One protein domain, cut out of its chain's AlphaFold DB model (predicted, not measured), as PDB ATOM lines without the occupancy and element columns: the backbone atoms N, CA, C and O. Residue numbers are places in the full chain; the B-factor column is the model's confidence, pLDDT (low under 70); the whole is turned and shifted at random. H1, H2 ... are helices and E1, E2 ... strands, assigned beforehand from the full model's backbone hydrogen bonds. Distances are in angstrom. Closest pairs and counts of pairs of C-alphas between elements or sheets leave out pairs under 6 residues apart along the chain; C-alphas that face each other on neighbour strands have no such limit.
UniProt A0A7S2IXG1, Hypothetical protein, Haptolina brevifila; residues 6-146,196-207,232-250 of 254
ATOM      1  N   MET A   6     161.543 134.284 205.091       94.56
ATOM      2  CA  MET A   6     161.685 135.266 204.005       94.56
ATOM      3  C   MET A   6     162.270 136.584 204.511       94.56
ATOM      4  O   MET A   6     161.673 137.239 205.358       94.56
ATOM      5  N   ALA A   7     163.393 137.036 203.951       91.69
ATOM      6  CA  ALA A   7     164.006 138.307 204.338       91.69
ATOM      7  C   ALA A   7     164.677 139.008 203.137       91.69
ATOM      8  O   ALA A   7     165.779 138.612 202.760       91.69
ATOM      9  N   PRO A   8     164.068 140.065 202.553       90.06
ATOM     10  CA  PRO A   8     162.691 140.541 202.751       90.06
ATOM     11  C   PRO A   8     161.645 139.675 202.004       90.06
ATOM     12  O   PRO A   8     161.982 139.002 201.028       90.06
ATOM     13  N   PRO A   9     160.363 139.699 202.410       89.69
ATOM     14  CA  PRO A   9     159.292 138.977 201.721       89.69
ATOM     15  C   PRO A   9     158.767 139.763 200.506       89.69
ATOM     16  O   PRO A   9     157.846 140.555 200.619       89.69
ATOM     17  N   THR A  10     159.335 139.568 199.316       92.62
ATOM     18  CA  THR A  10     158.772 140.143 198.070       92.62
ATOM     19  C   THR A  10     157.427 139.497 197.711       92.62
ATOM     20  O   THR A  10     157.251 138.320 198.021       92.62
ATOM     21  N   ASP A  11     156.554 140.165 196.951       93.69
ATOM     22  CA  ASP A  11     155.242 139.621 196.536       93.69
ATOM     23  C   ASP A  11     155.332 138.225 195.893       93.69
ATOM     24  O   ASP A  11     154.609 137.308 196.276       93.69
ATOM     25  N   ALA A  12     156.292 138.009 194.985       95.50
ATOM     26  CA  ALA A  12     156.500 136.703 194.355       95.50
ATOM     27  C   ALA A  12     156.898 135.601 195.361       95.50
ATOM     28  O   ALA A  12     156.510 134.440 195.211       95.50
ATOM     29  N   LEU A  13     157.667 135.953 196.399       95.25
ATOM     30  CA  LEU A  13     158.001 135.031 197.489       95.25
ATOM     31  C   LEU A  13     156.790 134.780 198.386       95.25
ATOM     32  O   LEU A  13     156.535 133.627 198.709       95.25
ATOM     33  N   ILE A  14     156.027 135.816 198.737       95.31
ATOM     34  CA  ILE A  14     154.805 135.723 199.550       95.31
ATOM     35  C   ILE A  14     153.812 134.750 198.908       95.31
ATOM     36  O   ILE A  14     153.379 133.795 199.557       95.31
ATOM     37  N   GLU A  15     153.510 134.942 197.622       96.69
ATOM     38  CA  GLU A  15     152.536 134.123 196.894       96.69
ATOM     39  C   GLU A  15     152.969 132.661 196.751       96.69
ATOM     40  O   GLU A  15     152.133 131.759 196.793       96.69
ATOM     41  N   ARG A  16     154.275 132.404 196.634       96.62
ATOM     42  CA  ARG A  16     154.814 131.051 196.450       96.62
ATOM     43  C   ARG A  16     155.081 130.318 197.765       96.62
ATOM     44  O   ARG A  16     154.820 129.121 197.871       96.62
ATOM     45  N   VAL A  17     155.683 130.994 198.740       96.94
ATOM     46  CA  VAL A  17     156.244 130.367 199.946       96.94
ATOM     47  C   VAL A  17     155.167 130.149 200.999       96.94
ATOM     48  O   VAL A  17     155.097 129.047 201.530       96.94
ATOM     49  N   ILE A  18     154.305 131.137 201.274       97.19
ATOM     50  CA  ILE A  18     153.326 131.034 202.371       97.19
ATOM     51  C   ILE A  18     152.355 129.862 202.168       97.19
ATOM     52  O   ILE A  18     152.267 129.044 203.082       97.19
ATOM     53  N   PRO A  19     151.677 129.695 201.010       97.94
ATOM     54  CA  PRO A  19     150.762 128.567 200.826       97.94
ATOM     55  C   PRO A  19     151.458 127.215 200.963       97.94
ATOM     56  O   PRO A  19     150.901 126.304 201.556       97.94
ATOM     57  N   ARG A  20     152.694 127.098 200.457       97.44
ATOM     58  CA  ARG A  20     153.496 125.871 200.547       97.44
ATOM     59  C   ARG A  20     153.902 125.558 201.990       97.44
ATOM     60  O   ARG A  20     153.812 124.416 202.414       97.44
ATOM     61  N   CYS A  21     154.366 126.562 202.724       98.00
ATOM     62  CA  CYS A  21     154.922 126.415 204.068       98.00
ATOM     63  C   CYS A  21     153.861 126.291 205.168       98.00
ATOM     64  O   CYS A  21     154.116 125.680 206.204       98.00
ATOM     65  N   LEU A  22     152.667 126.832 204.925       97.69
ATOM     66  CA  LEU A  22     151.492 126.652 205.775       97.69
ATOM     67  C   LEU A  22     150.572 125.517 205.288       97.69
ATOM     68  O   LEU A  22     149.467 125.360 205.798       97.69
ATOM     69  N   HIS A  23     151.006 124.714 204.312       96.50
ATOM     70  CA  HIS A  23     150.246 123.552 203.866       96.50
ATOM     71  C   HIS A  23     150.354 122.405 204.876       96.50
ATOM     72  O   HIS A  23     151.449 122.002 205.270       96.50
ATOM     73  N   VAL A  24     149.208 121.826 205.229       95.69
ATOM     74  CA  VAL A  24     149.108 120.638 206.081       95.69
ATOM     75  C   VAL A  24     148.507 119.499 205.263       95.69
ATOM     76  O   VAL A  24     147.426 119.635 204.692       95.69
ATOM     77  N   ASN A  25     149.179 118.350 205.252       93.62
ATOM     78  CA  ASN A  25     148.663 117.131 204.648       93.62
ATOM     79  C   ASN A  25     147.873 116.348 205.700       93.62
ATOM     80  O   ASN A  25     148.411 115.525 206.438       93.62
ATOM     81  N   ARG A  26     146.564 116.596 205.751       89.69
ATOM     82  CA  ARG A  26     145.673 115.986 206.749       89.69
ATOM     83  C   ARG A  26     145.464 114.480 206.575       89.69
ATOM     84  O   ARG A  26     144.917 113.872 207.488       89.69
ATOM     85  N   GLY A  27     145.895 113.900 205.449       81.81
ATOM     86  CA  GLY A  27     145.685 112.497 205.097       81.81
ATOM     87  C   GLY A  27     144.203 112.166 204.893       81.81
ATOM     88  O   GLY A  27     143.425 112.127 205.835       81.81
ATOM     89  N   ALA A  28     143.789 111.866 203.662       62.47
ATOM     90  CA  ALA A  28     142.403 111.478 203.360       62.47
ATOM     91  C   ALA A  28     142.084 110.003 203.700       62.47
ATOM     92  O   ALA A  28     141.095 109.450 203.220       62.47
ATOM     93  N   SER A  29     142.937 109.319 204.469       56.97
ATOM     94  CA  SER A  29     142.812 107.879 204.691       56.97
ATOM     95  C   SER A  29     141.570 107.562 205.523       56.97
ATOM     96  O   SER A  29     141.505 107.886 206.710       56.97
ATOM     97  N   ALA A  30     140.599 106.901 204.889       53.94
ATOM     98  CA  ALA A  30     139.361 106.448 205.508       53.94
ATOM     99  C   ALA A  30     139.647 105.725 206.839       53.94
ATOM    100  O   ALA A  30     140.324 104.699 206.869       53.94
ATOM    101  N   GLY A  31     139.155 106.294 207.943       68.44
ATOM    102  CA  GLY A  31     139.219 105.696 209.280       68.44
ATOM    103  C   GLY A  31     140.282 106.254 210.232       68.44
ATOM    104  O   GLY A  31     140.229 105.933 211.417       68.44
ATOM    105  N   ARG A  32     141.210 107.118 209.790       73.69
ATOM    106  CA  ARG A  32     142.103 107.845 210.715       73.69
ATOM    107  C   ARG A  32     141.559 109.244 210.994       73.69
ATOM    108  O   ARG A  32     141.101 109.927 210.084       73.69
ATOM    109  N   ARG A  33     141.606 109.675 212.263       70.31
ATOM    110  CA  ARG A  33     141.332 111.078 212.614       70.31
ATOM    111  C   ARG A  33     142.309 111.976 211.840       70.31
ATOM    112  O   ARG A  33     143.480 111.593 211.751       70.31
ATOM    113  N   PRO A  34     141.866 113.137 211.321       78.88
ATOM    114  CA  PRO A  34     142.759 114.081 210.662       78.88
ATOM    115  C   PRO A  34     143.958 114.400 211.556       78.88
ATOM    116  O   PRO A  34     143.797 114.620 212.761       78.88
ATOM    117  N   THR A  35     145.156 114.426 210.975       87.19
ATOM    118  CA  THR A  35     146.364 114.849 211.691       87.19
ATOM    119  C   THR A  35     146.172 116.286 212.169       87.19
ATOM    120  O   THR A  35     145.885 117.163 211.351       87.19
ATOM    121  N   ARG A  36     146.309 116.538 213.474       94.25
ATOM    122  CA  ARG A  36     146.307 117.901 214.028       94.25
ATOM    123  C   ARG A  36     147.544 118.650 213.553       94.25
ATOM    124  O   ARG A  36     148.590 118.044 213.321       94.25
ATOM    125  N   ALA A  37     147.428 119.958 213.411       97.38
ATOM    126  CA  ALA A  37     148.517 120.803 212.959       97.38
ATOM    127  C   ALA A  37     148.908 121.821 214.017       97.38
ATOM    128  O   ALA A  37     148.064 122.357 214.737       97.38
ATOM    129  N   LEU A  38     150.209 122.091 214.065       98.12
ATOM    130  CA  LEU A  38     150.728 123.282 214.703       98.12
ATOM    131  C   LEU A  38     151.114 124.264 213.605       98.12
ATOM    132  O   LEU A  38     152.009 123.983 212.809       98.12
ATOM    133  N   PHE A  39     150.442 125.408 213.577       98.56
ATOM    134  CA  PHE A  39     150.799 126.531 212.724       98.56
ATOM    135  C   PHE A  39     151.708 127.474 213.508       98.56
ATOM    136  O   PHE A  39     151.303 127.949 214.558       98.56
ATOM    137  N   ALA A  40     152.909 127.771 213.024       98.25
ATOM    138  CA  ALA A  40     153.816 128.725 213.664       98.25
ATOM    139  C   ALA A  40     154.074 129.919 212.741       98.25
ATOM    140  O   ALA A  40     154.613 129.768 211.644       98.25
ATOM    141  N   VAL A  41     153.671 131.113 213.173       97.62
ATOM    142  CA  VAL A  41     153.758 132.337 212.368       97.62
ATOM    143  C   VAL A  41     154.415 133.465 213.152       97.62
ATOM    144  O   VAL A  41     154.173 133.631 214.349       97.62
ATOM    145  N   GLY A  42     155.247 134.253 212.479       95.56
ATOM    146  CA  GLY A  42     156.001 135.300 213.156       95.56
ATOM    147  C   GLY A  42     156.997 136.045 212.290       95.56
ATOM    148  O   GLY A  42     156.924 136.010 211.056       95.56
ATOM    149  N   ASP A  43     157.941 136.692 212.960       94.62
ATOM    150  CA  ASP A  43     159.140 137.275 212.366       94.62
ATOM    151  C   ASP A  43     160.363 136.331 212.493       94.62
ATOM    152  O   ASP A  43     160.219 135.115 212.658       94.62
ATOM    153  N   SER A  44     161.590 136.859 212.418       95.44
ATOM    154  CA  SER A  44     162.822 136.084 212.615       95.44
ATOM    155  C   SER A  44     162.920 135.410 213.983       95.44
ATOM    156  O   SER A  44     163.598 134.386 214.091       95.44
ATOM    157  N   HIS A  45     162.229 135.927 214.997       96.31
ATOM    158  CA  HIS A  45     162.180 135.314 216.313       96.31
ATOM    159  C   HIS A  45     161.284 134.080 216.325       96.31
ATOM    160  O   HIS A  45     161.587 133.138 217.037       96.31
ATOM    161  N   MET A  46     160.237 133.982 215.499       96.94
ATOM    162  CA  MET A  46     159.546 132.692 215.358       96.94
ATOM    163  C   MET A  46     160.452 131.665 214.673       96.94
ATOM    164  O   MET A  46     160.549 130.524 215.124       96.94
ATOM    165  N   ALA A  47     161.175 132.075 213.625       96.62
ATOM    166  CA  ALA A  47     162.037 131.177 212.857       96.62
ATOM    167  C   ALA A  47     163.092 130.463 213.724       96.62
ATOM    168  O   ALA A  47     163.369 129.284 213.504       96.62
ATOM    169  N   MET A  48     163.651 131.139 214.734       96.44
ATOM    170  CA  MET A  48     164.665 130.550 215.620       96.44
ATOM    171  C   MET A  48     164.101 129.512 216.613       96.44
ATOM    172  O   MET A  48     164.865 128.718 217.163       96.44
ATOM    173  N   LEU A  49     162.779 129.479 216.831       97.56
ATOM    174  CA  LEU A  49     162.112 128.525 217.732       97.56
ATOM    175  C   LEU A  49     161.696 127.229 217.023       97.56
ATOM    176  O   LEU A  49     161.468 126.207 217.672       97.56
ATOM    177  N   VAL A  50     161.601 127.256 215.690       97.19
ATOM    178  CA  VAL A  50     161.000 126.189 214.874       97.19
ATOM    179  C   VAL A  50     161.676 124.837 215.066       97.19
ATOM    180  O   VAL A  50     160.987 123.822 215.087       97.19
ATOM    181  N   GLU A  51     163.001 124.787 215.205       95.88
ATOM    182  CA  GLU A  51     163.696 123.507 215.393       95.88
ATOM    183  C   GLU A  51     163.333 122.863 216.739       95.88
ATOM    184  O   GLU A  51     163.024 121.671 216.782       95.88
ATOM    185  N   GLY A  52     163.267 123.654 217.816       97.31
ATOM    186  CA  GLY A  52     162.796 123.184 219.121       97.31
ATOM    187  C   GLY A  52     161.330 122.752 219.089       97.31
ATOM    188  O   GLY A  52     160.989 121.691 219.611       97.31
ATOM    189  N   LEU A  53     160.468 123.520 218.410       97.62
ATOM    190  CA  LEU A  53     159.053 123.173 218.223       97.62
ATOM    191  C   LEU A  53     158.876 121.882 217.425       97.62
ATOM    192  O   LEU A  53     158.087 121.030 217.818       97.62
ATOM    193  N   ARG A  54     159.633 121.696 216.336       97.31
ATOM    194  CA  ARG A  54     159.588 120.478 215.510       97.31
ATOM    195  C   ARG A  54     159.910 119.241 216.333       97.31
ATOM    196  O   ARG A  54     159.262 118.212 216.177       97.31
ATOM    197  N   ARG A  55     160.904 119.345 217.215       97.12
ATOM    198  CA  ARG A  55     161.247 118.266 218.142       97.12
ATOM    199  C   ARG A  55     160.154 118.044 219.177       97.12
ATOM    200  O   ARG A  55     159.840 116.895 219.464       97.12
ATOM    201  N   ALA A  56     159.561 119.122 219.690       97.19
ATOM    202  CA  ALA A  56     158.518 119.052 220.703       97.19
ATOM    203  C   ALA A  56     157.264 118.343 220.219       97.19
ATOM    204  O   ALA A  56     156.742 117.489 220.927       97.19
ATOM    205  N   VAL A  57     156.802 118.682 219.017       96.31
ATOM    206  CA  VAL A  57     155.560 118.119 218.492       96.31
ATOM    207  C   VAL A  57     155.717 116.716 217.918       96.31
ATOM    208  O   VAL A  57     154.725 115.995 217.844       96.31
ATOM    209  N   GLY A  58     156.931 116.319 217.518       93.06
ATOM    210  CA  GLY A  58     157.210 114.985 216.985       93.06
ATOM    211  C   GLY A  58     156.220 114.572 215.891       93.06
ATOM    212  O   GLY A  58     156.043 115.283 214.905       93.06
ATOM    213  N   GLU A  59     155.566 113.427 216.085       91.44
ATOM    214  CA  GLU A  59     154.524 112.901 215.190       91.44
ATOM    215  C   GLU A  59     153.092 113.263 215.643       91.44
ATOM    216  O   GLU A  59     152.117 112.935 214.962       91.44
ATOM    217  N   GLU A  60     152.935 113.948 216.782       92.19
ATOM    218  CA  GLU A  60     151.620 114.312 217.330       92.19
ATOM    219  C   GLU A  60     150.943 115.440 216.552       92.19
ATOM    220  O   GLU A  60     149.709 115.471 216.456       92.19
ATOM    221  N   PHE A  61     151.750 116.338 215.979       95.69
ATOM    222  CA  PHE A  61     151.297 117.396 215.088       95.69
ATOM    223  C   PHE A  61     152.104 117.415 213.799       95.69
ATOM    224  O   PHE A  61     153.320 117.236 213.795       95.69
ATOM    225  N   GLN A  62     151.441 117.779 212.707       96.12
ATOM    226  CA  GLN A  62     152.147 118.296 211.548       96.12
ATOM    227  C   GLN A  62     152.509 119.767 211.788       96.12
ATOM    228  O   GLN A  62     151.629 120.617 211.922       96.12
ATOM    229  N   LEU A  63     153.806 120.073 211.822       97.12
ATOM    230  CA  LEU A  63     154.290 121.447 211.920       97.12
ATOM    231  C   LEU A  63     154.254 122.134 210.551       97.12
ATOM    232  O   LEU A  63     154.976 121.736 209.635       97.12
ATOM    233  N   ALA A  64     153.475 123.206 210.447       97.81
ATOM    234  CA  ALA A  64     153.450 124.115 209.310       97.81
ATOM    235  C   ALA A  64     153.849 125.509 209.803       97.81
ATOM    236  O   ALA A  64     153.320 125.997 210.799       97.81
ATOM    237  N   TRP A  65     154.824 126.157 209.173       98.00
ATOM    238  CA  TRP A  65     155.368 127.400 209.721       98.00
ATOM    239  C   TRP A  65     155.803 128.360 208.638       98.00
ATOM    240  O   TRP A  65     156.255 127.941 207.579       98.00
ATOM    241  N   VAL A  66     155.700 129.655 208.909       97.62
ATOM    242  CA  VAL A  66     156.281 130.687 208.056       97.62
ATOM    243  C   VAL A  66     156.728 131.867 208.900       97.62
ATOM    244  O   VAL A  66     156.142 132.186 209.935       97.62
ATOM    245  N   SER A  67     157.807 132.509 208.485       96.31
ATOM    246  CA  SER A  67     158.363 133.646 209.204       96.31
ATOM    247  C   SER A  67     158.978 134.657 208.248       96.31
ATOM    248  O   SER A  67     159.434 134.305 207.156       96.31
ATOM    249  N   SER A  68     159.026 135.919 208.662       94.12
ATOM    250  CA  SER A  68     159.651 136.992 207.886       94.12
ATOM    251  C   SER A  68     160.738 137.720 208.666       94.12
ATOM    252  O   SER A  68     160.604 137.984 209.848       94.12
ATOM    253  N   GLY A  69     161.833 138.082 208.009       89.44
ATOM    254  CA  GLY A  69     162.810 139.014 208.560       89.44
ATOM    255  C   GLY A  69     162.446 140.465 208.248       89.44
ATOM    256  O   GLY A  69     161.322 140.797 207.868       89.44
ATOM    257  N   SER A  70     163.452 141.340 208.319       80.75
ATOM    258  CA  SER A  70     163.362 142.709 207.795       80.75
ATOM    259  C   SER A  70     162.259 143.562 208.428       80.75
ATOM    260  O   SER A  70     161.662 144.390 207.739       80.75
ATOM    261  N   ALA A  71     162.021 143.393 209.732       76.38
ATOM    262  CA  ALA A  71     161.039 144.156 210.497       76.38
ATOM    263  C   ALA A  71     159.570 143.932 210.080       76.38
ATOM    264  O   ALA A  71     158.717 144.751 210.438       76.38
ATOM    265  N   CYS A  72     159.250 142.819 209.406       78.38
ATOM    266  CA  CYS A  72     157.871 142.347 209.284       78.38
ATOM    267  C   CYS A  72     157.582 141.274 210.329       78.38
ATOM    268  O   CYS A  72     158.219 140.223 210.321       78.38
ATOM    269  N   GLY A  73     156.600 141.543 211.186       77.00
ATOM    270  CA  GLY A  73     155.877 140.498 211.900       77.00
ATOM    271  C   GLY A  73     154.638 140.081 211.111       77.00
ATOM    272  O   GLY A  73     154.420 140.525 209.983       77.00
ATOM    273  N   VAL A  74     153.781 139.265 211.723       74.00
ATOM    274  CA  VAL A  74     152.455 138.952 211.146       74.00
ATOM    275  C   VAL A  74     151.470 140.123 211.289       74.00
ATOM    276  O   VAL A  74     150.387 140.085 210.719       74.00
ATOM    277  N   ASP A  75     151.831 141.194 212.003       73.88
ATOM    278  CA  ASP A  75     151.030 142.417 212.022       73.88
ATOM    279  C   ASP A  75     151.239 143.267 210.754       73.88
ATOM    280  O   ASP A  75     152.259 143.208 210.066       73.88
ATOM    281  N   ARG A  76     150.222 144.066 210.412       69.12
ATOM    282  CA  ARG A  76     150.172 144.821 209.149       69.12
ATOM    283  C   ARG A  76     151.181 145.980 209.080       69.12
ATOM    284  O   ARG A  76     151.362 146.546 208.004       69.12
ATOM    285  N   TYR A  77     151.794 146.357 210.202       60.09
ATOM    286  CA  TYR A  77     152.501 147.632 210.347       60.09
ATOM    287  C   TYR A  77     154.016 147.489 210.549       60.09
ATOM    288  O   TYR A  77     154.730 148.459 210.291       60.09
ATOM    289  N   GLY A  78     154.529 146.314 210.939       59.50
ATOM    290  CA  GLY A  78     155.964 146.099 211.166       59.50
ATOM    291  C   GLY A  78     156.570 147.041 212.225       59.50
ATOM    292  O   GLY A  78     155.874 147.845 212.847       59.50
ATOM    293  N   VAL A  79     157.898 146.988 212.442       56.88
ATOM    294  CA  VAL A  79     158.577 147.938 213.371       56.88
ATOM    295  C   VAL A  79     158.555 149.364 212.820       56.88
ATOM    296  O   VAL A  79     158.470 150.337 213.565       56.88
ATOM    297  N   THR A  80     158.637 149.489 211.496       59.91
ATOM    298  CA  THR A  80     158.605 150.750 210.757       59.91
ATOM    299  C   THR A  80     157.399 150.702 209.832       59.91
ATOM    300  O   THR A  80     157.384 149.863 208.933       59.91
ATOM    301  N   HIS A  81     156.423 151.598 210.014       54.97
ATOM    302  CA  HIS A  81     155.133 151.642 209.295       54.97
ATOM    303  C   HIS A  81     155.233 151.845 207.764       54.97
ATOM    304  O   HIS A  81     154.257 152.224 207.126       54.97
ATOM    305  N   SER A  82     156.401 151.641 207.156       56.12
ATOM    306  CA  SER A  82     156.715 152.022 205.778       56.12
ATOM    307  C   SER A  82     157.224 150.885 204.892       56.12
ATOM    308  O   SER A  82     157.546 151.130 203.729       56.12
ATOM    309  N   ARG A  83     157.309 149.639 205.379       72.94
ATOM    310  CA  ARG A  83     157.709 148.520 204.512       72.94
ATOM    311  C   ARG A  83     156.483 147.998 203.769       72.94
ATOM    312  O   ARG A  83     155.648 147.300 204.338       72.94
ATOM    313  N   SER A  84     156.399 148.342 202.481       84.25
ATOM    314  CA  SER A  84     155.289 148.002 201.574       84.25
ATOM    315  C   SER A  84     154.935 146.513 201.549       84.25
ATOM    316  O   SER A  84     153.797 146.162 201.262       84.25
ATOM    317  N   TYR A  85     155.881 145.644 201.905       85.50
ATOM    318  CA  TYR A  85     155.734 144.195 201.880       85.50
ATOM    319  C   TYR A  85     155.206 143.547 203.174       85.50
ATOM    320  O   TYR A  85     154.796 142.388 203.129       85.50
ATOM    321  N   CYS A  86     155.142 144.246 204.317       88.88
ATOM    322  CA  CYS A  86     154.604 143.625 205.541       88.88
ATOM    323  C   CYS A  86     153.083 143.409 205.456       88.88
ATOM    324  O   CYS A  86     152.581 142.367 205.876       88.88
ATOM    325  N   SER A  87     152.338 144.347 204.856       90.00
ATOM    326  CA  SER A  87     150.883 144.197 204.696       90.00
ATOM    327  C   SER A  87     150.506 143.035 203.762       90.00
ATOM    328  O   SER A  87     149.627 142.265 204.152       90.00
ATOM    329  N   PRO A  88     151.118 142.863 202.570       93.31
ATOM    330  CA  PRO A  88     150.901 141.677 201.739       93.31
ATOM    331  C   PRO A  88     151.254 140.365 202.453       93.31
ATOM    332  O   PRO A  88     150.470 139.418 202.394       93.31
ATOM    333  N   TYR A  89     152.369 140.322 203.196       93.81
ATOM    334  CA  TYR A  89     152.760 139.146 203.981       93.81
ATOM    335  C   TYR A  89     151.688 138.776 205.017       93.81
ATOM    336  O   TYR A  89     151.156 137.665 204.986       93.81
ATOM    337  N   ALA A  90     151.309 139.725 205.879       93.69
ATOM    338  CA  ALA A  90     150.288 139.528 206.907       93.69
ATOM    339  C   ALA A  90     148.938 139.106 206.303       93.69
ATOM    340  O   ALA A  90     148.305 138.165 206.781       93.69
ATOM    341  N   ALA A  91     148.510 139.765 205.218       94.25
ATOM    342  CA  ALA A  91     147.264 139.444 204.529       94.25
ATOM    343  C   ALA A  91     147.269 138.016 203.967       94.25
ATOM    344  O   ALA A  91     146.274 137.297 204.104       94.25
ATOM    345  N   LYS A  92     148.389 137.578 203.379       96.69
ATOM    346  CA  LYS A  92     148.513 136.225 202.836       96.69
ATOM    347  C   LYS A  92     148.539 135.165 203.935       96.69
ATOM    348  O   LYS A  92     147.833 134.167 203.802       96.69
ATOM    349  N   VAL A  93     149.270 135.390 205.033       96.88
ATOM    350  CA  VAL A  93     149.251 134.494 206.206       96.88
ATOM    351  C   VAL A  93     147.824 134.348 206.740       96.88
ATOM    352  O   VAL A  93     147.330 133.231 206.865       96.88
ATOM    353  N   VAL A  94     147.122 135.462 206.964       96.81
ATOM    354  CA  VAL A  94     145.722 135.472 207.423       96.81
ATOM    355  C   VAL A  94     144.798 134.712 206.467       96.81
ATOM    356  O   VAL A  94     143.951 133.939 206.913       96.81
ATOM    357  N   SER A  95     144.956 134.909 205.156       97.50
ATOM    358  CA  SER A  95     144.151 134.219 204.144       97.50
ATOM    359  C   SER A  95     144.341 132.701 204.184       97.50
ATOM    360  O   SER A  95     143.353 131.971 204.088       97.50
ATOM    361  N   VAL A  96     145.577 132.219 204.351       98.06
ATOM    362  CA  VAL A  96     145.849 130.778 204.446       98.06
ATOM    363  C   VAL A  96     145.351 130.209 205.774       98.06
ATOM    364  O   VAL A  96     144.678 129.181 205.769       98.06
ATOM    365  N   LEU A  97     145.575 130.895 206.899       98.00
ATOM    366  CA  LEU A  97     145.101 130.441 208.213       98.00
ATOM    367  C   LEU A  97     143.573 130.281 208.257       98.00
ATOM    368  O   LEU A  97     143.092 129.253 208.724       98.00
ATOM    369  N   ARG A  98     142.815 131.232 207.689       98.12
ATOM    370  CA  ARG A  98     141.340 131.164 207.594       98.12
ATOM    371  C   ARG A  98     140.807 129.917 206.899       98.12
ATOM    372  O   ARG A  98     139.679 129.522 207.159       98.12
ATOM    373  N   THR A  99     141.578 129.352 205.978       97.56
ATOM    374  CA  THR A  99     141.158 128.203 205.167       97.56
ATOM    375  C   THR A  99     141.811 126.893 205.602       97.56
ATOM    376  O   THR A  99     141.372 125.835 205.163       97.56
ATOM    377  N   SER A 100     142.840 126.948 206.455       97.19
ATOM    378  CA  SER A 100     143.675 125.786 206.800       97.19
ATOM    379  C   SER A 100     143.544 125.328 208.253       97.19
ATOM    380  O   SER A 100     143.801 124.152 208.533       97.19
ATOM    381  N   LEU A 101     143.180 126.235 209.168       97.81
ATOM    382  CA  LEU A 101     142.933 125.888 210.566       97.81
ATOM    383  C   LEU A 101     141.667 125.037 210.691       97.81
ATOM    384  O   LEU A 101     140.651 125.296 210.047       97.81
ATOM    385  N   MET A 102     141.748 124.021 211.538       96.88
ATOM    386  CA  MET A 102     140.694 123.062 211.838       96.88
ATOM    387  C   MET A 102     140.521 122.905 213.357       96.88
ATOM    388  O   MET A 102     141.417 123.278 214.122       96.88
ATOM    389  N   PRO A 103     139.407 122.293 213.804       96.44
ATOM    390  CA  PRO A 103     139.197 122.006 215.216       96.44
ATOM    391  C   PRO A 103     140.344 121.206 215.835       96.44
ATOM    392  O   PRO A 103     140.743 120.164 215.311       96.44
ATOM    393  N   GLY A 104     140.849 121.687 216.973       95.94
ATOM    394  CA  GLY A 104     141.943 121.060 217.719       95.94
ATOM    395  C   GLY A 104     143.356 121.350 217.201       95.94
ATOM    396  O   GLY A 104     144.312 120.777 217.728       95.94
ATOM    397  N   ASP A 105     143.507 122.212 216.193       97.81
ATOM    398  CA  ASP A 105     144.815 122.758 215.822       97.81
ATOM    399  C   ASP A 105     145.317 123.787 216.835       97.81
ATOM    400  O   ASP A 105     144.550 124.343 217.625       97.81
ATOM    401  N   VAL A 106     146.613 124.093 216.758       98.38
ATOM    402  CA  VAL A 106     147.242 125.129 217.582       98.38
ATOM    403  C   VAL A 106     147.976 126.135 216.697       98.38
ATOM    404  O   VAL A 106     148.782 125.758 215.849       98.38
ATOM    405  N   LEU A 107     147.709 127.425 216.894       98.50
ATOM    406  CA  LEU A 107     148.403 128.538 216.253       98.50
ATOM    407  C   LEU A 107     149.388 129.166 217.240       98.50
ATOM    408  O   LEU A 107     148.988 129.830 218.190       98.50
ATOM    409  N   PHE A 108     150.678 128.998 216.989       98.38
ATOM    410  CA  PHE A 108     151.756 129.710 217.660       98.38
ATOM    411  C   PHE A 108     151.997 131.039 216.943       98.38
ATOM    412  O   PHE A 108     152.282 131.071 215.742       98.38
ATOM    413  N   TRP A 109     151.917 132.136 217.689       97.50
ATOM    414  CA  TRP A 109     152.250 133.476 217.224       97.50
ATOM    415  C   TRP A 109     153.390 134.052 218.060       97.50
ATOM    416  O   TRP A 109     153.325 134.081 219.292       97.50
ATOM    417  N   HIS A 110     154.436 134.514 217.380       96.19
ATOM    418  CA  HIS A 110     155.599 135.097 218.031       96.19
ATOM    419  C   HIS A 110     156.266 136.140 217.139       96.19
ATOM    420  O   HIS A 110     156.629 135.855 216.003       96.19
ATOM    421  N   ASN A 111     156.447 137.338 217.677       94.38
ATOM    422  CA  ASN A 111     157.301 138.371 217.108       94.38
ATOM    423  C   ASN A 111     158.261 138.834 218.209       94.38
ATOM    424  O   ASN A 111     157.985 138.618 219.397       94.38
ATOM    425  N   SER A 112     159.317 139.546 217.834       93.31
ATOM    426  CA  SER A 112     160.191 140.185 218.808       93.31
ATOM    427  C   SER A 112     159.434 141.155 219.727       93.31
ATOM    428  O   SER A 112     158.359 141.687 219.416       93.31
ATOM    429  N   GLU A 113     160.026 141.441 220.876       92.25
ATOM    430  CA  GLU A 113     159.539 142.442 221.820       92.25
ATOM    431  C   GLU A 113     159.478 143.856 221.224       92.25
ATOM    432  O   GLU A 113     158.507 144.589 221.435       92.25
ATOM    433  N   TYR A 114     160.477 144.252 220.430       86.88
ATOM    434  CA  TYR A 114     160.542 145.602 219.854       86.88
ATOM    435  C   TYR A 114     159.488 145.839 218.764       86.88
ATOM    436  O   TYR A 114     159.154 146.999 218.475       86.88
ATOM    437  N   HIS A 115     158.943 144.759 218.201       83.25
ATOM    438  CA  HIS A 115     157.781 144.763 217.320       83.25
ATOM    439  C   HIS A 115     156.463 145.012 218.061       83.25
ATOM    440  O   HIS A 115     155.499 145.461 217.443       83.25
ATOM    441  N   HIS A 116     156.406 144.775 219.374       83.38
ATOM    442  CA  HIS A 116     155.169 144.895 220.134       83.38
ATOM    443  C   HIS A 116     154.809 146.364 220.393       83.38
ATOM    444  O   HIS A 116     155.416 147.064 221.213       83.38
ATOM    445  N   LYS A 117     153.804 146.856 219.669       85.00
ATOM    446  CA  LYS A 117     153.247 148.207 219.804       85.00
ATOM    447  C   LYS A 117     151.769 148.125 220.184       85.00
ATOM    448  O   LYS A 117     151.168 147.056 220.186       85.00
ATOM    449  N   SER A 118     151.148 149.274 220.450       81.00
ATOM    450  CA  SER A 118     149.718 149.343 220.794       81.00
ATOM    451  C   SER A 118     148.804 148.700 219.741       81.00
ATOM    452  O   SER A 118     147.796 148.090 220.095       81.00
ATOM    453  N   PHE A 119     149.156 148.784 218.455       84.94
ATOM    454  CA  PHE A 119     148.383 148.147 217.386       84.94
ATOM    455  C   PHE A 119     148.566 146.626 217.326       84.94
ATOM    456  O   PHE A 119     147.694 145.959 216.781       84.94
ATOM    457  N   THR A 120     149.652 146.063 217.867       88.38
ATOM    458  CA  THR A 120     149.902 144.614 217.829       88.38
ATOM    459  C   THR A 120     148.823 143.883 218.618       88.38
ATOM    460  O   THR A 120     148.179 142.979 218.089       88.38
ATOM    461  N   LYS A 121     148.527 144.358 219.834       91.69
ATOM    462  CA  LYS A 121     147.406 143.870 220.644       91.69
ATOM    463  C   LYS A 121     146.074 143.968 219.902       91.69
ATOM    464  O   LYS A 121     145.355 142.979 219.797       91.69
ATOM    465  N   ALA A 122     145.759 145.140 219.349       92.50
ATOM    466  CA  ALA A 122     144.518 145.344 218.603       92.50
ATOM    467  C   ALA A 122     144.410 144.407 217.389       92.50
ATOM    468  O   ALA A 122     143.332 143.886 217.104       92.50
ATOM    469  N   TRP A 123     145.518 144.156 216.691       92.56
ATOM    470  CA  TRP A 123     145.571 143.248 215.551       92.56
ATOM    471  C   TRP A 123     145.341 141.790 215.964       92.56
ATOM    472  O   TRP A 123     144.512 141.125 215.351       92.56
ATOM    473  N   VAL A 124     145.981 141.300 217.033       94.38
ATOM    474  CA  VAL A 124     145.733 139.935 217.536       94.38
ATOM    475  C   VAL A 124     144.252 139.748 217.876       94.38
ATOM    476  O   VAL A 124     143.638 138.787 217.415       94.38
ATOM    477  N   ILE A 125     143.662 140.705 218.598       95.56
ATOM    478  CA  ILE A 125     142.255 140.662 219.023       95.56
ATOM    479  C   ILE A 125     141.289 140.725 217.832       95.56
ATOM    480  O   ILE A 125     140.301 140.002 217.802       95.56
ATOM    481  N   SER A 126     141.543 141.599 216.856       95.38
ATOM    482  CA  SER A 126     140.608 141.840 215.744       95.38
ATOM    483  C   SER A 126     140.802 140.911 214.544       95.38
ATOM    484  O   SER A 126     139.904 140.804 213.710       95.38
ATOM    485  N   VAL A 127     141.959 140.251 214.432       95.62
ATOM    486  CA  VAL A 127     142.321 139.445 213.259       95.62
ATOM    487  C   VAL A 127     142.597 137.997 213.631       95.62
ATOM    488  O   VAL A 127     141.894 137.128 213.128       95.62
ATOM    489  N   LEU A 128     143.593 137.709 214.478       95.88
ATOM    490  CA  LEU A 128     143.986 136.319 214.747       95.88
ATOM    491  C   LEU A 128     142.978 135.571 215.607       95.88
ATOM    492  O   LEU A 128     142.588 134.465 215.243       95.88
ATOM    493  N   HIS A 129     142.548 136.167 216.719       97.06
ATOM    494  CA  HIS A 129     141.641 135.502 217.647       97.06
ATOM    495  C   HIS A 129     140.326 135.059 216.967       97.06
ATOM    496  O   HIS A 129     139.997 133.881 217.063       97.06
ATOM    497  N   PRO A 130     139.623 135.896 216.169       98.19
ATOM    498  CA  PRO A 130     138.423 135.458 215.454       98.19
ATOM    499  C   PRO A 130     138.664 134.285 214.497       98.19
ATOM    500  O   PRO A 130     137.787 133.443 214.330       98.19
ATOM    501  N   ILE A 131     139.844 134.209 213.869       98.06
ATOM    502  CA  ILE A 131     140.197 133.098 212.974       98.06
ATOM    503  C   ILE A 131     140.340 131.806 213.782       98.06
ATOM    504  O   ILE A 131     139.716 130.804 213.436       98.06
ATOM    505  N   VAL A 132     141.119 131.847 214.865       98.19
ATOM    506  CA  VAL A 132     141.343 130.704 215.764       98.19
ATOM    507  C   VAL A 132     140.024 130.220 216.367       98.19
ATOM    508  O   VAL A 132     139.698 129.037 216.253       98.19
ATOM    509  N   GLN A 133     139.227 131.145 216.898       97.94
ATOM    510  CA  GLN A 133     137.925 130.859 217.489       97.94
ATOM    511  C   GLN A 133     136.973 130.223 216.466       97.94
ATOM    512  O   GLN A 133     136.348 129.201 216.751       97.94
ATOM    513  N   SER A 134     136.895 130.770 215.245       98.00
ATOM    514  CA  SER A 134     136.035 130.221 214.183       98.00
ATOM    515  C   SER A 134     136.408 128.794 213.776       98.00
ATOM    516  O   SER A 134     135.545 128.026 213.355       98.00
ATOM    517  N   ALA A 135     137.680 128.425 213.940       97.88
ATOM    518  CA  ALA A 135     138.189 127.095 213.651       97.88
ATOM    519  C   ALA A 135     138.110 126.143 214.854       97.88
ATOM    520  O   ALA A 135     138.449 124.978 214.693       97.88
ATOM    521  N   SER A 136     137.681 126.596 216.043       97.56
ATOM    522  CA  SER A 136     137.799 125.825 217.296       97.56
ATOM    523  C   SER A 136     139.236 125.326 217.542       97.56
ATOM    524  O   SER A 136     139.460 124.179 217.939       97.56
ATOM    525  N   ALA A 137     140.211 126.180 217.224       97.75
ATOM    526  CA  ALA A 137     141.637 125.964 217.449       97.75
ATOM    527  C   ALA A 137     142.087 126.681 218.736       97.75
ATOM    528  O   ALA A 137     141.303 127.380 219.372       97.75
ATOM    529  N   SER A 138     143.356 126.531 219.110       98.50
ATOM    530  CA  SER A 138     143.970 127.278 220.216       98.50
ATOM    531  C   SER A 138     145.004 128.284 219.714       98.50
ATOM    532  O   SER A 138     145.734 128.007 218.764       98.50
ATOM    533  N   LEU A 139     145.104 129.442 220.365       98.50
ATOM    534  CA  LEU A 139     146.123 130.462 220.123       98.50
ATOM    535  C   LEU A 139     147.163 130.421 221.243       98.50
ATOM    536  O   LEU A 139     146.821 130.564 222.412       98.50
ATOM    537  N   VAL A 140     148.440 130.301 220.895       98.50
ATOM    538  CA  VAL A 140     149.563 130.438 221.829       98.50
ATOM    539  C   VAL A 140     150.380 131.652 221.434       98.50
ATOM    540  O   VAL A 140     150.961 131.699 220.350       98.50
ATOM    541  N   MET A 141     150.439 132.633 222.327       97.81
ATOM    542  CA  MET A 141     151.279 133.812 222.160       97.81
ATOM    543  C   MET A 141     152.552 133.655 222.982       97.81
ATOM    544  O   MET A 141     152.501 133.441 224.194       97.81
ATOM    545  N   ILE A 142     153.696 133.777 222.325       97.75
ATOM    546  CA  ILE A 142     154.996 133.520 222.945       97.75
ATOM    547  C   ILE A 142     155.667 134.861 223.245       97.75
ATOM    548  O   ILE A 142     155.762 135.710 222.350       97.75
ATOM    549  N   SER A 143     156.115 135.066 224.486       96.50
ATOM    550  CA  SER A 143     156.972 136.207 224.829       96.50
ATOM    551  C   SER A 143     158.364 136.021 224.232       96.50
ATOM    552  O   SER A 143     158.775 134.908 223.917       96.50
ATOM    553  N   ASP A 144     159.108 137.102 224.073       95.75
ATOM    554  CA  ASP A 144     160.477 137.041 223.583       95.75
ATOM    555  C   ASP A 144     161.495 136.782 224.704       95.75
ATOM    556  O   ASP A 144     161.232 136.966 225.897       95.75
ATOM    557  N   GLY A 145     162.678 136.315 224.307       95.12
ATOM    558  CA  GLY A 145     163.789 136.059 225.216       95.12
ATOM    559  C   GLY A 145     164.396 137.349 225.791       95.12
ATOM    560  O   GLY A 145     164.147 138.457 225.305       95.12
ATOM    561  N   PRO A 146     165.219 137.254 226.845       95.25
ATOM    562  CA  PRO A 146     165.866 138.426 227.423       95.25
ATOM    563  C   PRO A 146     166.914 139.007 226.467       95.25
ATOM    564  O   PRO A 146     167.886 138.349 226.124       95.25
ATOM    565  N   ASP A 196     140.584 129.566 224.895       95.44
ATOM    566  CA  ASP A 196     141.349 129.111 223.733       95.44
ATOM    567  C   ASP A 196     142.653 129.892 223.513       95.44
ATOM    568  O   ASP A 196     143.400 129.573 222.586       95.44
ATOM    569  N   THR A 197     142.962 130.881 224.358       98.00
ATOM    570  CA  THR A 197     144.175 131.697 224.246       98.00
ATOM    571  C   THR A 197     145.119 131.496 225.426       98.00
ATOM    572  O   THR A 197     144.757 131.687 226.584       98.00
ATOM    573  N   TYR A 198     146.376 131.191 225.110       98.12
ATOM    574  CA  TYR A 198     147.433 130.878 226.065       98.12
ATOM    575  C   TYR A 198     148.646 131.778 225.853       98.12
ATOM    576  O   TYR A 198     148.915 132.252 224.744       98.12
ATOM    577  N   THR A 199     149.419 131.971 226.917       97.50
ATOM    578  CA  THR A 199     150.739 132.595 226.850       97.50
ATOM    579  C   THR A 199     151.823 131.586 227.183       97.50
ATOM    580  O   THR A 199     151.628 130.689 228.003       97.50
ATOM    581  N   TYR A 200     152.985 131.755 226.563       97.50
ATOM    582  CA  TYR A 200     154.197 131.053 226.958       97.50
ATOM    583  C   TYR A 200     155.334 132.043 227.151       97.50
ATOM    584  O   TYR A 200     155.641 132.810 226.235       97.50
ATOM    585  N   ASP A 201     155.960 132.027 228.329       96.12
ATOM    586  CA  ASP A 201     157.036 132.956 228.655       96.12
ATOM    587  C   ASP A 201     158.418 132.328 228.415       96.12
ATOM    588  O   ASP A 201     158.828 131.422 229.139       96.12
ATOM    589  N   LEU A 202     159.153 132.799 227.399       95.50
ATOM    590  CA  LEU A 202     160.534 132.362 227.149       95.50
ATOM    591  C   LEU A 202     161.530 132.942 228.154       95.50
ATOM    592  O   LEU A 202     162.630 132.410 228.309       95.50
ATOM    593  N   PHE A 203     161.176 134.054 228.794       93.12
ATOM    594  CA  PHE A 203     162.113 134.895 229.519       93.12
ATOM    595  C   PHE A 203     162.782 134.172 230.690       93.12
ATOM    596  O   PHE A 203     164.006 134.195 230.818       93.12
ATOM    597  N   ASP A 204     161.985 133.482 231.507       91.06
ATOM    598  CA  ASP A 204     162.451 132.864 232.751       91.06
ATOM    599  C   ASP A 204     163.404 131.682 232.502       91.06
ATOM    600  O   ASP A 204     164.165 131.298 233.385       91.06
ATOM    601  N   LEU A 205     163.430 131.132 231.282       94.56
ATOM    602  CA  LEU A 205     164.271 129.983 230.931       94.56
ATOM    603  C   LEU A 205     165.760 130.332 230.792       94.56
ATOM    604  O   LEU A 205     166.605 129.435 230.844       94.56
ATOM    605  N   TYR A 206     166.083 131.616 230.614       94.12
ATOM    606  CA  TYR A 206     167.450 132.114 230.402       94.12
ATOM    607  C   TYR A 206     167.908 133.106 231.477       94.12
ATOM    608  O   TYR A 206     168.996 133.687 231.375       94.12
ATOM    609  N   CYS A 207     167.090 133.303 232.510       94.88
ATOM    610  CA  CYS A 207     167.368 134.211 233.610       94.88
ATOM    611  C   CYS A 207     167.511 133.458 234.937       94.88
ATOM    612  O   CYS A 207     166.801 132.502 235.225       94.88
ATOM    613  N   ALA A 232     170.858 127.630 217.044       95.69
ATOM    614  CA  ALA A 232     170.197 126.326 216.982       95.69
ATOM    615  C   ALA A 232     170.184 125.619 218.352       95.69
ATOM    616  O   ALA A 232     169.198 124.979 218.699       95.69
ATOM    617  N   ALA A 233     171.248 125.770 219.152       97.31
ATOM    618  CA  ALA A 233     171.310 125.210 220.498       97.31
ATOM    619  C   ALA A 233     170.310 125.889 221.448       97.31
ATOM    620  O   ALA A 233     169.625 125.191 222.188       97.31
ATOM    621  N   GLY A 234     170.181 127.220 221.389       96.88
ATOM    622  CA  GLY A 234     169.177 127.960 222.159       96.88
ATOM    623  C   GLY A 234     167.752 127.540 221.797       96.88
ATOM    624  O   GLY A 234     166.969 127.190 222.669       96.88
ATOM    625  N   GLY A 235     167.425 127.468 220.503       96.81
ATOM    626  CA  GLY A 235     166.113 126.985 220.057       96.81
ATOM    627  C   GLY A 235     165.826 125.547 220.509       96.81
ATOM    628  O   GLY A 235     164.727 125.245 220.967       96.81
ATOM    629  N   MET A 236     166.828 124.665 220.441       97.25
ATOM    630  CA  MET A 236     166.723 123.269 220.882       97.25
ATOM    631  C   MET A 236     166.591 123.111 222.400       97.25
ATOM    632  O   MET A 236     165.904 122.194 222.843       97.25
ATOM    633  N   TYR A 237     167.202 123.991 223.197       97.75
ATOM    634  CA  TYR A 237     167.091 123.966 224.660       97.75
ATOM    635  C   TYR A 237     165.642 124.111 225.144       97.75
ATOM    636  O   TYR A 237     165.279 123.578 226.190       97.75
ATOM    637  N   LEU A 238     164.786 124.757 224.351       97.44
ATOM    638  CA  LEU A 238     163.368 124.925 224.666       97.44
ATOM    639  C   LEU A 238     162.535 123.647 224.499       97.44
ATOM    640  O   LEU A 238     161.439 123.567 225.048       97.44
ATOM    641  N   TRP A 239     163.026 122.656 223.751       97.69
ATOM    642  CA  TRP A 239     162.286 121.432 223.426       97.69
ATOM    643  C   TRP A 239     161.612 120.756 224.639       97.69
ATOM    644  O   TRP A 239     160.390 120.584 224.594       97.69
ATOM    645  N   PRO A 240     162.320 120.394 225.729       97.88
ATOM    646  CA  PRO A 240     161.683 119.730 226.868       97.88
ATOM    647  C   PRO A 240     160.577 120.576 227.514       97.88
ATOM    648  O   PRO A 240     159.560 120.035 227.948       97.88
ATOM    649  N   TYR A 241     160.732 121.901 227.533       97.88
ATOM    650  CA  TYR A 241     159.738 122.808 228.098       97.88
ATOM    651  C   TYR A 241     158.495 122.925 227.210       97.88
ATOM    652  O   TYR A 241     157.373 122.932 227.714       97.88
ATOM    653  N   TRP A 242     158.674 122.899 225.886       97.56
ATOM    654  CA  TRP A 242     157.556 122.778 224.957       97.56
ATOM    655  C   TRP A 242     156.781 121.484 225.176       97.56
ATOM    656  O   TRP A 242     155.560 121.531 225.295       97.56
ATOM    657  N   CYS A 243     157.457 120.338 225.296       97.75
ATOM    658  CA  CYS A 243     156.785 119.067 225.584       97.75
ATOM    659  C   CYS A 243     155.961 119.128 226.876       97.75
ATOM    660  O   CYS A 243     154.816 118.669 226.893       97.75
ATOM    661  N   ALA A 244     156.516 119.722 227.939       97.50
ATOM    662  CA  ALA A 244     155.800 119.923 229.193       97.50
ATOM    663  C   ALA A 244     154.558 120.810 229.001       97.50
ATOM    664  O   ALA A 244     153.483 120.478 229.497       97.50
ATOM    665  N   PHE A 245     154.672 121.884 228.216       97.38
ATOM    666  CA  PHE A 245     153.558 122.773 227.902       97.38
ATOM    667  C   PHE A 245     152.444 122.083 227.110       97.38
ATOM    668  O   PHE A 245     151.286 122.157 227.515       97.38
ATOM    669  N   PHE A 246     152.768 121.356 226.035       97.00
ATOM    670  CA  PHE A 246     151.775 120.577 225.279       97.00
ATOM    671  C   PHE A 246     151.081 119.529 226.157       97.00
ATOM    672  O   PHE A 246     149.867 119.340 226.055       97.00
ATOM    673  N   SER A 247     151.834 118.874 227.043       96.50
ATOM    674  CA  SER A 247     151.294 117.871 227.967       96.50
ATOM    675  C   SER A 247     150.344 118.497 228.989       96.50
ATOM    676  O   SER A 247     149.245 117.987 229.193       96.50
ATOM    677  N   ALA A 248     150.717 119.640 229.577       96.94
ATOM    678  CA  ALA A 248     149.893 120.362 230.549       96.94
ATOM    679  C   ALA A 248     148.543 120.823 229.971       96.94
ATOM    680  O   ALA A 248     147.560 120.917 230.702       96.94
ATOM    681  N   HIS A 249     148.477 121.050 228.657       96.12
ATOM    682  CA  HIS A 249     147.259 121.451 227.949       96.12
ATOM    683  C   HIS A 249     146.521 120.276 227.290       96.12
ATOM    684  O   HIS A 249     145.582 120.488 226.528       96.12
ATOM    685  N   SER A 250     146.920 119.028 227.580       95.00
ATOM    686  CA  SER A 250     146.324 117.812 226.998       95.00
ATOM    687  C   SER A 250     146.288 117.825 225.463       95.00
ATOM    688  O   SER A 250     145.376 117.296 224.826       95.00
TER     689      SER A 250
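What this domain is: This is residues 6 to 146, 196 to 207 and 232 to 250 of the 254 residues of the protein "Hypothetical protein" of Haptolina brevifila (UniProt A0A7S2IXG1). A twisted sheet of five parallel strands makes the core, with H3 and H4 over one face, H1 on that same face but beside the strands and over none of them, and H2 over the other face. H6 and H7 pack on H2, and residues 28 to 33 stick out as a loop tip. The 172 printed residues include seven named helices and five named strands in the order H1 E1 H2 E2 H3 E3 H4 E4 E5 H5 H6 H7, with sheet order E2 E1 E3 E4 E5. The class is mixed, helices and strands; the whole is compact, with a radius of gyration of the C-alphas of 15.4 A and spans of 49 by 40 by 28 A.

Where its parts are: H1, residues 11 to 21, begins at C-alpha 11 (155.242, 139.621, 196.536). E1, residues 37 to 43, is 19.6 A long, H2, residues 44 to 57, 20.2 A, and E2, residues 62 to 68, 20.5 A. H3, residues 86 to 100, is 21.0 A long; E3 is residues 106 to 110. H4, residues 118 to 134, is 24.4 A long. E4 is residues 138 to 142, E5 residues 197 to 200, H5 residues 203 to 206 and H6 residues 232 to 237. H7, residues 239 to 248, ends at C-alpha 248 (149.893, 120.362, 230.549).

How they stand to each other: The strands are parallel: N 40 and O 64 of E1 and E2 are 2.9 A apart, N 108 and O 39 of E3 and E1 2.7 A, N 107 and O 138 of E3 and E4 2.8 A, and N 198 and O 139 of E5 and E4 2.8 A, within hydrogen-bond range. E1, H2, E2 and E3, H4, E4 are strand-helix-strand units, parallel neighbour strands with a helix between; E2, H3, E3 is a split one, with E1 between its strands; each crossover is right-handed. The sheet and its helices make three layers, helices on both faces. H1 and H3 touch at a shallow tilt of 30 degrees, closest at the C-alphas of Ile 14 and Tyr 89, 6.0 A. H2 touches H6 at a steep tilt of 52 degrees, closest at the C-alphas of Gly 52 and Met 236, 4.3 A. H5 touches no helix. Every O i to N i+4 pair is within hydrogen-bond range in H6 and H7, against 5 of 7 in H1, 7 of 10 in H2, 10 of 11 in H3 and 9 of 13 in H4; H5 is too short for such a pair.

The domain as a whole: The farthest C-alphas, of Gly 31 and Ser 82, are 49.6 A apart. Residues 147 to 195 and 208 to 231 are not printed, with gaps of 26.5 A and 18.6 A between C-alphas. The links H1 to E1 and E2 to H3 are long. Residues 28 to 31 and 76 to 82 have pLDDT under 70.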